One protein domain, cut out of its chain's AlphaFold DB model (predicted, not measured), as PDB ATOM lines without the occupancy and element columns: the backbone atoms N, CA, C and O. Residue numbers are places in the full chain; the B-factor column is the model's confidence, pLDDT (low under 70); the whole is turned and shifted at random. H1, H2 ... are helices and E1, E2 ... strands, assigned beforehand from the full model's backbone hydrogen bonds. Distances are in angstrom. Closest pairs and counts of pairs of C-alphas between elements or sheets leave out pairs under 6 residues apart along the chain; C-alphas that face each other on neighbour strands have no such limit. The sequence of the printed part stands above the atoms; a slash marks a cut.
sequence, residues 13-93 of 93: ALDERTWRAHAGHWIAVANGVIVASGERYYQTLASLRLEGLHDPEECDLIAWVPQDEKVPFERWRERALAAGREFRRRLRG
ATOM      1  N   ALA A  13     186.949 162.630 200.122       93.06
ATOM      2  CA  ALA A  13     185.616 162.837 199.572       93.06
ATOM      3  C   ALA A  13     185.670 163.081 198.054       93.06
ATOM      4  O   ALA A  13     186.594 163.713 197.540       93.06
ATOM      5  N   LEU A  14     184.659 162.589 197.338       93.62
ATOM      6  CA  LEU A  14     184.469 162.873 195.922       93.62
ATOM      7  C   LEU A  14     183.903 164.291 195.756       93.62
ATOM      8  O   LEU A  14     182.689 164.501 195.803       93.62
ATOM      9  N   ASP A  15     184.795 165.243 195.512       94.25
ATOM     10  CA  ASP A  15     184.500 166.619 195.124       94.25
ATOM     11  C   ASP A  15     185.225 166.972 193.816       94.25
ATOM     12  O   ASP A  15     186.033 166.197 193.306       94.25
ATOM     13  N   GLU A  16     184.915 168.129 193.226       94.31
ATOM     14  CA  GLU A  16     185.478 168.520 191.928       94.31
ATOM     15  C   GLU A  16     187.012 168.599 191.945       94.31
ATOM     16  O   GLU A  16     187.664 168.215 190.970       94.31
ATOM     17  N   ARG A  17     187.601 169.063 193.051       92.94
ATOM     18  CA  ARG A  17     189.050 169.231 193.169       92.94
ATOM     19  C   ARG A  17     189.739 167.874 193.258       92.94
ATOM     20  O   ARG A  17     190.711 167.653 192.535       92.94
ATOM     21  N   THR A  18     189.257 166.980 194.121       92.75
ATOM     22  CA  THR A  18     189.821 165.626 194.259       92.75
ATOM     23  C   THR A  18     189.605 164.814 192.986       92.75
ATOM     24  O   THR A  18     190.542 164.201 192.484       92.75
ATOM     25  N   TRP A  19     188.419 164.903 192.380       93.25
ATOM     26  CA  TRP A  19     188.116 164.294 191.086       93.25
ATOM     27  C   TRP A  19     189.096 164.728 189.993       93.25
ATOM     28  O   TRP A  19     189.666 163.877 189.312       93.25
ATOM     29  N   ARG A  20     189.356 166.035 189.848       93.25
ATOM     30  CA  ARG A  20     190.296 166.555 188.841       93.25
ATOM     31  C   ARG A  20     191.736 166.107 189.059       93.25
ATOM     32  O   ARG A  20     192.446 165.926 188.073       93.25
ATOM     33  N   ALA A  21     192.157 165.879 190.302       93.00
ATOM     34  CA  ALA A  21     193.486 165.340 190.586       93.00
ATOM     35  C   ALA A  21     193.698 163.936 189.984       93.00
ATOM     36  O   ALA A  21     194.829 163.563 189.691       93.00
ATOM     37  N   HIS A  22     192.616 163.190 189.728       91.94
ATOM     38  CA  HIS A  22     192.642 161.868 189.096       91.94
ATOM     39  C   HIS A  22     192.380 161.894 187.580       91.94
ATOM     40  O   HIS A  22     192.054 160.860 186.998       91.94
ATOM     41  N   ALA A  23     192.496 163.046 186.912       93.50
ATOM     42  CA  ALA A  23     192.275 163.163 185.471       93.50
ATOM     43  C   ALA A  23     193.080 162.133 184.656       93.50
ATOM     44  O   ALA A  23     194.305 162.083 184.716       93.50
ATOM     45  N   GLY A  24     192.379 161.331 183.847       93.62
ATOM     46  CA  GLY A  24     192.971 160.257 183.047       93.62
ATOM     47  C   GLY A  24     193.034 158.903 183.752       93.62
ATOM     48  O   GLY A  24     193.329 157.906 183.095       93.62
ATOM     49  N   HIS A  25     192.703 158.832 185.041       94.25
ATOM     50  CA  HIS A  25     192.648 157.587 185.799       94.25
ATOM     51  C   HIS A  25     191.214 157.072 185.940       94.25
ATOM     52  O   HIS A  25     190.224 157.792 185.811       94.25
ATOM     53  N   TRP A  26     191.110 155.783 186.225       94.69
ATOM     54  CA  TRP A  26     189.929 155.174 186.809       94.69
ATOM     55  C   TRP A  26     189.931 155.405 188.315       94.69
ATOM     56  O   TRP A  26     190.980 155.337 188.955       94.69
ATOM     57  N   ILE A  27     188.752 155.661 188.871       93.69
ATOM     58  CA  ILE A  27     188.534 155.756 190.311       93.69
ATOM     59  C   ILE A  27     187.392 154.834 190.727       93.69
ATOM     60  O   ILE A  27     186.441 154.628 189.968       93.69
ATOM     61  N   ALA A  28     187.478 154.308 191.942       92.31
ATOM     62  CA  ALA A  28     186.381 153.646 192.629       92.31
ATOM     63  C   ALA A  28     185.938 154.505 193.810       92.31
ATOM     64  O   ALA A  28     186.777 155.043 194.534       92.31
ATOM     65  N   VAL A  29     184.626 154.634 193.992       92.19
ATOM     66  CA  VAL A  29     184.039 155.466 195.042       92.19
ATOM     67  C   VAL A  29     183.048 154.645 195.847       92.19
ATOM     68  O   VAL A  29     182.190 153.987 195.260       92.19
ATOM     69  N   ALA A  30     183.141 154.717 197.170       90.19
ATOM     70  CA  ALA A  30     182.214 154.091 198.104       90.19
ATOM     71  C   ALA A  30     181.815 155.097 199.186       90.19
ATOM     72  O   ALA A  30     182.665 155.794 199.741       90.19
ATOM     73  N   ASN A  31     180.517 155.201 199.468       89.62
ATOM     74  CA  ASN A  31     179.940 156.178 200.394       89.62
ATOM     75  C   ASN A  31     180.391 157.623 200.105       89.62
ATOM     76  O   ASN A  31     180.644 158.409 201.015       89.62
ATOM     77  N   GLY A  32     180.522 157.968 198.820       90.38
ATOM     78  CA  GLY A  32     181.000 159.285 198.384       90.38
ATOM     79  C   GLY A  32     182.493 159.561 198.610       90.38
ATOM     80  O   GLY A  32     182.904 160.709 198.470       90.38
ATOM     81  N   VAL A  33     183.304 158.548 198.926       91.94
ATOM     82  CA  VAL A  33     184.758 158.649 199.147       91.94
ATOM     83  C   VAL A  33     185.510 157.879 198.064       91.94
ATOM     84  O   VAL A  33     185.113 156.771 197.716       91.94
ATOM     85  N   ILE A  34     186.594 158.444 197.527       91.56
ATOM     86  CA  ILE A  34     187.487 157.756 196.584       91.56
ATOM     87  C   ILE A  34     188.289 156.706 197.355       91.56
ATOM     88  O   ILE A  34     189.131 157.048 198.179       91.56
ATOM     89  N   VAL A  35     188.039 155.427 197.087       90.56
ATOM     90  CA  VAL A  35     188.649 154.295 197.812       90.56
ATOM     91  C   VAL A  35     189.723 153.568 197.006       90.56
ATOM     92  O   VAL A  35     190.519 152.832 197.570       90.56
ATOM     93  N   ALA A  36     189.785 153.786 195.691       90.50
ATOM     94  CA  ALA A  36     190.889 153.322 194.857       90.50
ATOM     95  C   ALA A  36     191.026 154.180 193.599       90.50
ATOM     96  O   ALA A  36     190.053 154.768 193.122       90.50
ATOM     97  N   SER A  37     192.226 154.195 193.020       91.12
ATOM     98  CA  SER A  37     192.467 154.773 191.700       91.12
ATOM     99  C   SER A  37     193.561 154.023 190.940       91.12
ATOM    100  O   SER A  37     194.380 153.325 191.541       91.12
ATOM    101  N   GLY A  38     193.573 154.153 189.614       90.25
ATOM    102  CA  GLY A  38     194.620 153.597 188.760       90.25
ATOM    103  C   GLY A  38     194.454 153.986 187.295       90.25
ATOM    104  O   GLY A  38     193.362 154.307 186.844       90.25
ATOM    105  N   GLU A  39     195.530 153.927 186.515       91.25
ATOM    106  CA  GLU A  39     195.505 154.305 185.091       91.25
ATOM    107  C   GLU A  39     194.574 153.404 184.266       91.25
ATOM    108  O   GLU A  39     193.982 153.818 183.270       91.25
ATOM    109  N   ARG A  40     194.422 152.145 184.691       92.06
ATOM    110  CA  ARG A  40     193.565 151.152 184.038       92.06
ATOM    111  C   ARG A  40     192.465 150.667 184.973       92.06
ATOM    112  O   ARG A  40     192.665 150.533 186.180       92.06
ATOM    113  N   TYR A  41     191.338 150.276 184.383       88.81
ATOM    114  CA  TYR A  41     190.205 149.696 185.107       88.81
ATOM    115  C   TYR A  41     190.624 148.517 186.002       88.81
ATOM    116  O   TYR A  41     190.397 148.536 187.208       88.81
ATOM    117  N   TYR A  42     191.333 147.532 185.442       87.69
ATOM    118  CA  TYR A  42     191.778 146.355 186.198       87.69
ATOM    119  C   TYR A  42     192.794 146.675 187.299       87.69
ATOM    120  O   TYR A  42     192.818 145.983 188.311       87.69
ATOM    121  N   GLN A  43     193.607 147.726 187.135       85.44
ATOM    122  CA  GLN A  43     194.500 148.180 188.206       85.44
ATOM    123  C   GLN A  43     193.690 148.757 189.367       85.44
ATOM    124  O   GLN A  43     193.955 148.418 190.510       85.44
ATOM    125  N   THR A  44     192.652 149.544 189.075       87.19
ATOM    126  CA  THR A  44     191.751 150.090 190.104       87.19
ATOM    127  C   THR A  44     191.038 148.972 190.873       87.19
ATOM    128  O   THR A  44     190.957 149.022 192.097       87.19
ATOM    129  N   LEU A  45     190.586 147.923 190.174       86.81
ATOM    130  CA  LEU A  45     190.001 146.733 190.806       86.81
ATOM    131  C   LEU A  45     191.004 145.948 191.661       86.81
ATOM    132  O   LEU A  45     190.640 145.421 192.710       86.81
ATOM    133  N   ALA A  46     192.257 145.842 191.218       84.62
ATOM    134  CA  ALA A  46     193.305 145.186 191.992       84.62
ATOM    135  C   ALA A  46     193.628 145.974 193.272       84.62
ATOM    136  O   ALA A  46     193.726 145.370 194.337       84.62
ATOM    137  N   SER A  47     193.717 147.306 193.186       81.00
ATOM    138  CA  SER A  47     193.939 148.186 194.341       81.00
ATOM    139  C   SER A  47     192.805 148.091 195.368       81.00
ATOM    140  O   SER A  47     193.084 147.961 196.555       81.00
ATOM    141  N   LEU A  48     191.544 148.044 194.916       80.44
ATOM    142  CA  LEU A  48     190.369 147.789 195.769       80.44
ATOM    143  C   LEU A  48     190.521 146.517 196.621       80.44
ATOM    144  O   LEU A  48     190.200 146.516 197.807       80.44
ATOM    145  N   ARG A  49     191.031 145.434 196.015       73.38
ATOM    146  CA  ARG A  49     191.227 144.141 196.690       73.38
ATOM    147  C   ARG A  49     192.431 144.125 197.628       73.38
ATOM    148  O   ARG A  49     192.371 143.456 198.653       73.38
ATOM    149  N   LEU A  50     193.519 144.807 197.267       67.12
ATOM    150  CA  LEU A  50     194.764 144.826 198.045       67.12
ATOM    151  C   LEU A  50     194.620 145.582 199.364       67.12
ATOM    152  O   LEU A  50     195.172 145.150 200.370       67.12
ATOM    153  N   GLU A  51     193.846 146.664 199.367       61.75
ATOM    154  CA  GLU A  51     193.569 147.431 200.583       61.75
ATOM    155  C   GLU A  51     192.580 146.695 201.512       61.75
ATOM    156  O   GLU A  51     192.419 147.073 202.667       61.75
ATOM    157  N   GLY A  52     191.912 145.630 201.040       53.66
ATOM    158  CA  GLY A  52     190.919 144.874 201.816       53.66
ATOM    159  C   GLY A  52     189.679 145.689 202.204       53.66
ATOM    160  O   GLY A  52     188.918 145.259 203.067       53.66
ATOM    161  N   LEU A  53     189.494 146.868 201.598       61.88
ATOM    162  CA  LEU A  53     188.544 147.876 202.062       61.88
ATOM    163  C   LEU A  53     187.129 147.684 201.501       61.88
ATOM    164  O   LEU A  53     186.184 147.960 202.232       61.88
ATOM    165  N   HIS A  54     186.957 147.218 200.253       65.81
ATOM    166  CA  HIS A  54     185.631 147.147 199.615       65.81
ATOM    167  C   HIS A  54     185.519 146.089 198.508       65.81
ATOM    168  O   HIS A  54     186.421 145.948 197.674       65.81
ATOM    169  N   ASP A  55     184.370 145.409 198.438       79.00
ATOM    170  CA  ASP A  55     183.989 144.647 197.248       79.00
ATOM    171  C   ASP A  55     183.606 145.617 196.102       79.00
ATOM    172  O   ASP A  55     182.920 146.616 196.345       79.00
ATOM    173  N   PRO A  56     184.017 145.379 194.838       78.94
ATOM    174  CA  PRO A  56     183.604 146.207 193.702       78.94
ATOM    175  C   PRO A  56     182.084 146.405 193.574       78.94
ATOM    176  O   PRO A  56     181.654 147.423 193.029       78.94
ATOM    177  N   GLU A  57     181.274 145.461 194.058       81.19
ATOM    178  CA  GLU A  57     179.810 145.551 194.068       81.19
ATOM    179  C   GLU A  57     179.260 146.525 195.126       81.19
ATOM    180  O   GLU A  57     178.134 147.024 194.992       81.19
ATOM    181  N   GLU A  58     180.047 146.822 196.161       82.62
ATOM    182  CA  GLU A  58     179.712 147.767 197.232       82.62
ATOM    183  C   GLU A  58     180.047 149.216 196.864       82.62
ATOM    184  O   GLU A  58     179.514 150.147 197.468       82.62
ATOM    185  N   CYS A  59     180.871 149.423 195.835       87.94
ATOM    186  CA  CYS A  59     181.164 150.749 195.313       87.94
ATOM    187  C   CYS A  59     179.900 151.421 194.743       87.94
ATOM    188  O   CYS A  59     179.091 150.826 194.022       87.94
ATOM    189  N   ASP A  60     179.765 152.719 195.004       90.12
ATOM    190  CA  ASP A  60     178.747 153.571 194.393       90.12
ATOM    191  C   ASP A  60     178.937 153.650 192.876       90.12
ATOM    192  O   ASP A  60     177.960 153.621 192.116       90.12
ATOM    193  N   LEU A  61     180.203 153.757 192.455       91.25
ATOM    194  CA  LEU A  61     180.648 153.776 191.065       91.25
ATOM    195  C   LEU A  61     182.113 153.337 190.937       91.25
ATOM    196  O   LEU A  61     182.919 153.506 191.853       91.25
ATOM    197  N   ILE A  62     182.457 152.855 189.743       92.19
ATOM    198  CA  ILE A  62     183.834 152.729 189.259       92.19
ATOM    199  C   ILE A  62     183.858 153.352 187.866       92.19
ATOM    200  O   ILE A  62     183.188 152.858 186.958       92.19
ATOM    201  N   ALA A  63     184.564 154.467 187.697       94.94
ATOM    202  CA  ALA A  63     184.476 155.267 186.481       94.94
ATOM    203  C   ALA A  63     185.809 155.907 186.105       94.94
ATOM    204  O   ALA A  63     186.639 156.215 186.958       94.94
ATOM    205  N   TRP A  64     185.982 156.135 184.807       95.50
ATOM    206  CA  TRP A  64     187.096 156.909 184.281       95.50
ATOM    207  C   TRP A  64     186.856 158.410 184.466       95.50
ATOM    208  O   TRP A  64     185.755 158.920 184.216       95.50
ATOM    209  N   VAL A  65     187.902 159.114 184.885       94.94
ATOM    210  CA  VAL A  65     187.916 160.563 185.042       94.94
ATOM    211  C   VAL A  65     188.417 161.207 183.747       94.94
ATOM    212  O   VAL A  65     189.562 160.975 183.348       94.94
ATOM    213  N   PRO A  66     187.610 162.058 183.097       94.19
ATOM    214  CA  PRO A  66     188.013 162.726 181.873       94.19
ATOM    215  C   PRO A  66     189.140 163.735 182.086       94.19
ATOM    216  O   PRO A  66     189.095 164.567 182.989       94.19
ATOM    217  N   GLN A  67     190.121 163.701 181.180       92.06
ATOM    218  CA  GLN A  67     191.182 164.712 181.104       92.06
ATOM    219  C   GLN A  67     190.690 166.049 180.540       92.06
ATOM    220  O   GLN A  67     191.313 167.077 180.778       92.06
ATOM    221  N   ASP A  68     189.567 166.047 179.818       92.19
ATOM    222  CA  ASP A  68     188.977 167.264 179.264       92.19
ATOM    223  C   ASP A  68     188.435 168.168 180.386       92.19
ATOM    224  O   ASP A  68     187.490 167.819 181.109       92.19
ATOM    225  N   GLU A  69     189.043 169.347 180.534       85.50
ATOM    226  CA  GLU A  69     188.667 170.374 181.511       85.50
ATOM    227  C   GLU A  69     187.243 170.918 181.305       85.50
ATOM    228  O   GLU A  69     186.622 171.415 182.241       85.50
ATOM    229  N   LYS A  70     186.669 170.746 180.108       91.44
ATOM    230  CA  LYS A  70     185.325 171.233 179.771       91.44
ATOM    231  C   LYS A  70     184.208 170.347 180.301       91.44
ATOM    232  O   LYS A  70     183.048 170.756 180.270       91.44
ATOM    233  N   VAL A  71     184.514 169.128 180.750       93.12
ATOM    234  CA  VAL A  71     183.506 168.240 181.338       93.12
ATOM    235  C   VAL A  71     183.139 168.746 182.739       93.12
ATOM    236  O   VAL A  71     184.008 168.760 183.607       93.12
ATOM    237  N   PRO A  72     181.877 169.125 183.011       95.50
ATOM    238  CA  PRO A  72     181.482 169.574 184.344       95.50
ATOM    239  C   PRO A  72     181.429 168.402 185.329       95.50
ATOM    240  O   PRO A  72     180.850 167.359 185.001       95.50
ATOM    241  N   PHE A  73     181.965 168.593 186.537       94.38
ATOM    242  CA  PHE A  73     182.003 167.568 187.585       94.38
ATOM    243  C   PHE A  73     180.618 166.999 187.911       94.38
ATOM    244  O   PHE A  73     180.426 165.789 187.823       94.38
ATOM    245  N   GLU A  74     179.640 167.858 188.211       96.00
ATOM    246  CA  GLU A  74     178.274 167.450 188.582       96.00
ATOM    247  C   GLU A  74     177.645 166.557 187.503       96.00
ATOM    248  O   GLU A  74     177.202 165.442 187.776       96.00
ATOM    249  N   ARG A  75     177.738 166.983 186.236       95.62
ATOM    250  CA  ARG A  75     177.194 166.229 185.099       95.62
ATOM    251  C   ARG A  75     177.889 164.881 184.909       95.62
ATOM    252  O   ARG A  75     177.246 163.899 184.531       95.62
ATOM    253  N   TRP A  76     179.207 164.826 185.106       96.25
ATOM    254  CA  TRP A  76     179.952 163.569 185.076       96.25
ATOM    255  C   TRP A  76     179.528 162.656 186.231       96.25
ATOM    256  O   TRP A  76     179.222 161.487 185.994       96.25
ATOM    257  N   ARG A  77     179.428 163.194 187.451       95.62
ATOM    258  CA  ARG A  77     179.072 162.462 188.673       95.62
ATOM    259  C   ARG A  77     177.686 161.842 188.563       95.62
ATOM    260  O   ARG A  77     177.530 160.652 188.828       95.62
ATOM    261  N   GLU A  78     176.692 162.608 188.121       95.06
ATOM    262  CA  GLU A  78     175.327 162.119 187.899       95.06
ATOM    263  C   GLU A  78     175.301 160.930 186.930       95.06
ATOM    264  O   GLU A  78     174.670 159.904 187.204       95.06
ATOM    265  N   ARG A  79     176.032 161.043 185.812       94.69
ATOM    266  CA  ARG A  79     176.136 159.988 184.794       94.69
ATOM    267  C   ARG A  79     176.859 158.751 185.312       94.69
ATOM    268  O   ARG A  79     176.382 157.642 185.084       94.69
ATOM    269  N   ALA A  80     177.976 158.928 186.012       94.06
ATOM    270  CA  ALA A  80     178.753 157.828 186.574       94.06
ATOM    271  C   ALA A  80     177.945 157.055 187.631       94.06
ATOM    272  O   ALA A  80     177.883 155.827 187.585       94.06
ATOM    273  N   LEU A  81     177.241 157.765 188.518       92.81
ATOM    274  CA  LEU A  81     176.340 157.156 189.499       92.81
ATOM    275  C   LEU A  81     175.163 156.432 188.831       92.81
ATOM    276  O   LEU A  81     174.778 155.348 189.269       92.81
ATOM    277  N   ALA A  82     174.579 157.005 187.775       92.44
ATOM    278  CA  ALA A  82     173.509 156.351 187.024       92.44
ATOM    279  C   ALA A  82     173.987 155.043 186.372       92.44
ATOM    280  O   ALA A  82     173.322 154.017 186.517       92.44
ATOM    281  N   ALA A  83     175.162 155.060 185.736       89.00
ATOM    282  CA  ALA A  83     175.776 153.869 185.152       89.00
ATOM    283  C   ALA A  83     176.078 152.798 186.216       89.00
ATOM    284  O   ALA A  83     175.757 151.628 186.015       89.00
ATOM    285  N   GLY A  84     176.611 153.195 187.377       86.38
ATOM    286  CA  GLY A  84     176.867 152.286 188.499       86.38
ATOM    287  C   GLY A  84     175.592 151.637 189.052       86.38
ATOM    288  O   GLY A  84     175.561 150.433 189.311       86.38
ATOM    289  N   ARG A  85     174.497 152.399 189.186       87.94
ATOM    290  CA  ARG A  85     173.188 151.852 189.590       87.94
ATOM    291  C   ARG A  85     172.623 150.870 188.562       87.94
ATOM    292  O   ARG A  85     172.107 149.826 188.952       87.94
ATOM    293  N   GLU A  86     172.713 151.187 187.269       86.94
ATOM    294  CA  GLU A  86     172.240 150.297 186.199       86.94
ATOM    295  C   GLU A  86     173.038 148.988 186.161       86.94
ATOM    296  O   GLU A  86     172.449 147.910 186.073       86.94
ATOM    297  N   PHE A  87     174.363 149.070 186.294       81.94
ATOM    298  CA  PHE A  87     175.234 147.902 186.358       81.94
ATOM    299  C   PHE A  87     174.863 146.982 187.531       81.94
ATOM    300  O   PHE A  87     174.598 145.799 187.318       81.94
ATOM    301  N   ARG A  88     174.715 147.532 188.746       80.50
ATOM    302  CA  ARG A  88     174.280 146.763 189.929       80.50
ATOM    303  C   ARG A  88     172.897 146.140 189.756       80.50
ATOM    304  O   ARG A  88     172.681 145.003 190.166       80.50
ATOM    305  N   ARG A  89     171.959 146.854 189.123       83.25
ATOM    306  CA  ARG A  89     170.626 146.309 188.820       83.25
ATOM    307  C   ARG A  89     170.704 145.081 187.911       83.25
ATOM    308  O   ARG A  89     169.920 144.163 188.106       83.25
ATOM    309  N   ARG A  90     171.619 145.063 186.936       81.69
ATOM    310  CA  ARG A  90     171.809 143.916 186.031       81.69
ATOM    311  C   ARG A  90     172.472 142.719 186.712       81.69
ATOM    312  O   ARG A  90     172.147 141.599 186.350       81.69
ATOM    313  N   LEU A  91     173.370 142.946 187.672       74.19
ATOM    314  CA  LEU A  91     174.049 141.866 188.401       74.19
ATOM    315  C   LEU A  91     173.134 141.113 189.377       74.19
ATOM    316  O   LEU A  91     173.329 139.926 189.595       74.19
ATOM    317  N   ARG A  92     172.131 141.788 189.948       75.38
ATOM    318  CA  ARG A  92     171.158 141.190 190.884       75.38
ATOM    319  C   ARG A  92     169.943 140.545 190.190       75.38
ATOM    320  O   ARG A  92     168.939 140.310 190.861       75.38
ATOM    321  N   GLY A  93     170.002 140.377 188.867       55.72
ATOM    322  CA  GLY A  93     168.935 139.819 188.028       55.72
ATOM    323  C   GLY A  93     168.814 138.309 188.138       55.72
ATOM    324  O   GLY A  93     169.869 137.642 188.148       55.72
TER     325      GLY A  93
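This is residues 13 to 93 of the 93 residues of an uncharacterized protein of Chloroflexi bacterium (UniProt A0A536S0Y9). A small antiparallel sheet, in order E2, E1, E3, has H2 packed over one face, while the long helix H3 runs past its E3 edge. Short H1 lies near the start of H3. The 81 printed residues hold H1, E1, E2, H2, E3, H3 in chain order, class mixed; the whole is compact, radius of gyration of the C-alphas 12.1 A, spans 35 by 27 by 20 A.

H1, residues 16 to 21, is close to but not clearly touching H3, residues 73 to 91; their closest C-alphas, Glu 16 and Phe 73, are 5.6 A apart. E1, residues 26 to 30, and E2, residues 33 to 38, form a hairpin, N 28 and O 36 being 2.9 A apart. H2, residues 41 to 50, is on the sheet in two layers, helix over strands, at a height over the sheet of 7.1 A; its C-alpha 44 is 4.7 A from C-alpha 38, the closest pair with E2. E3, residues 61 to 64, is antiparallel to E1, with N 27 and O 63 2.9 A apart. E2, H2 and E3 make a split strand-helix-strand unit, E1 between its strands, with a right-handed crossover. H3 only grazes the sheet. In H1, H2 and H3 every O i to N i+4 pair is within hydrogen-bond range.

H1 begins at C-alpha 16 (185.478, 168.520, 191.928); H3, 26.9 A long, ends at C-alpha 91 (174.049, 141.866, 188.401).

The farthest C-alphas, Glu 69 and Gly 93, are 37.0 A apart. The printed part has no cut and no long link. pLDDT is under 70 at residues 50 to 54 and 93.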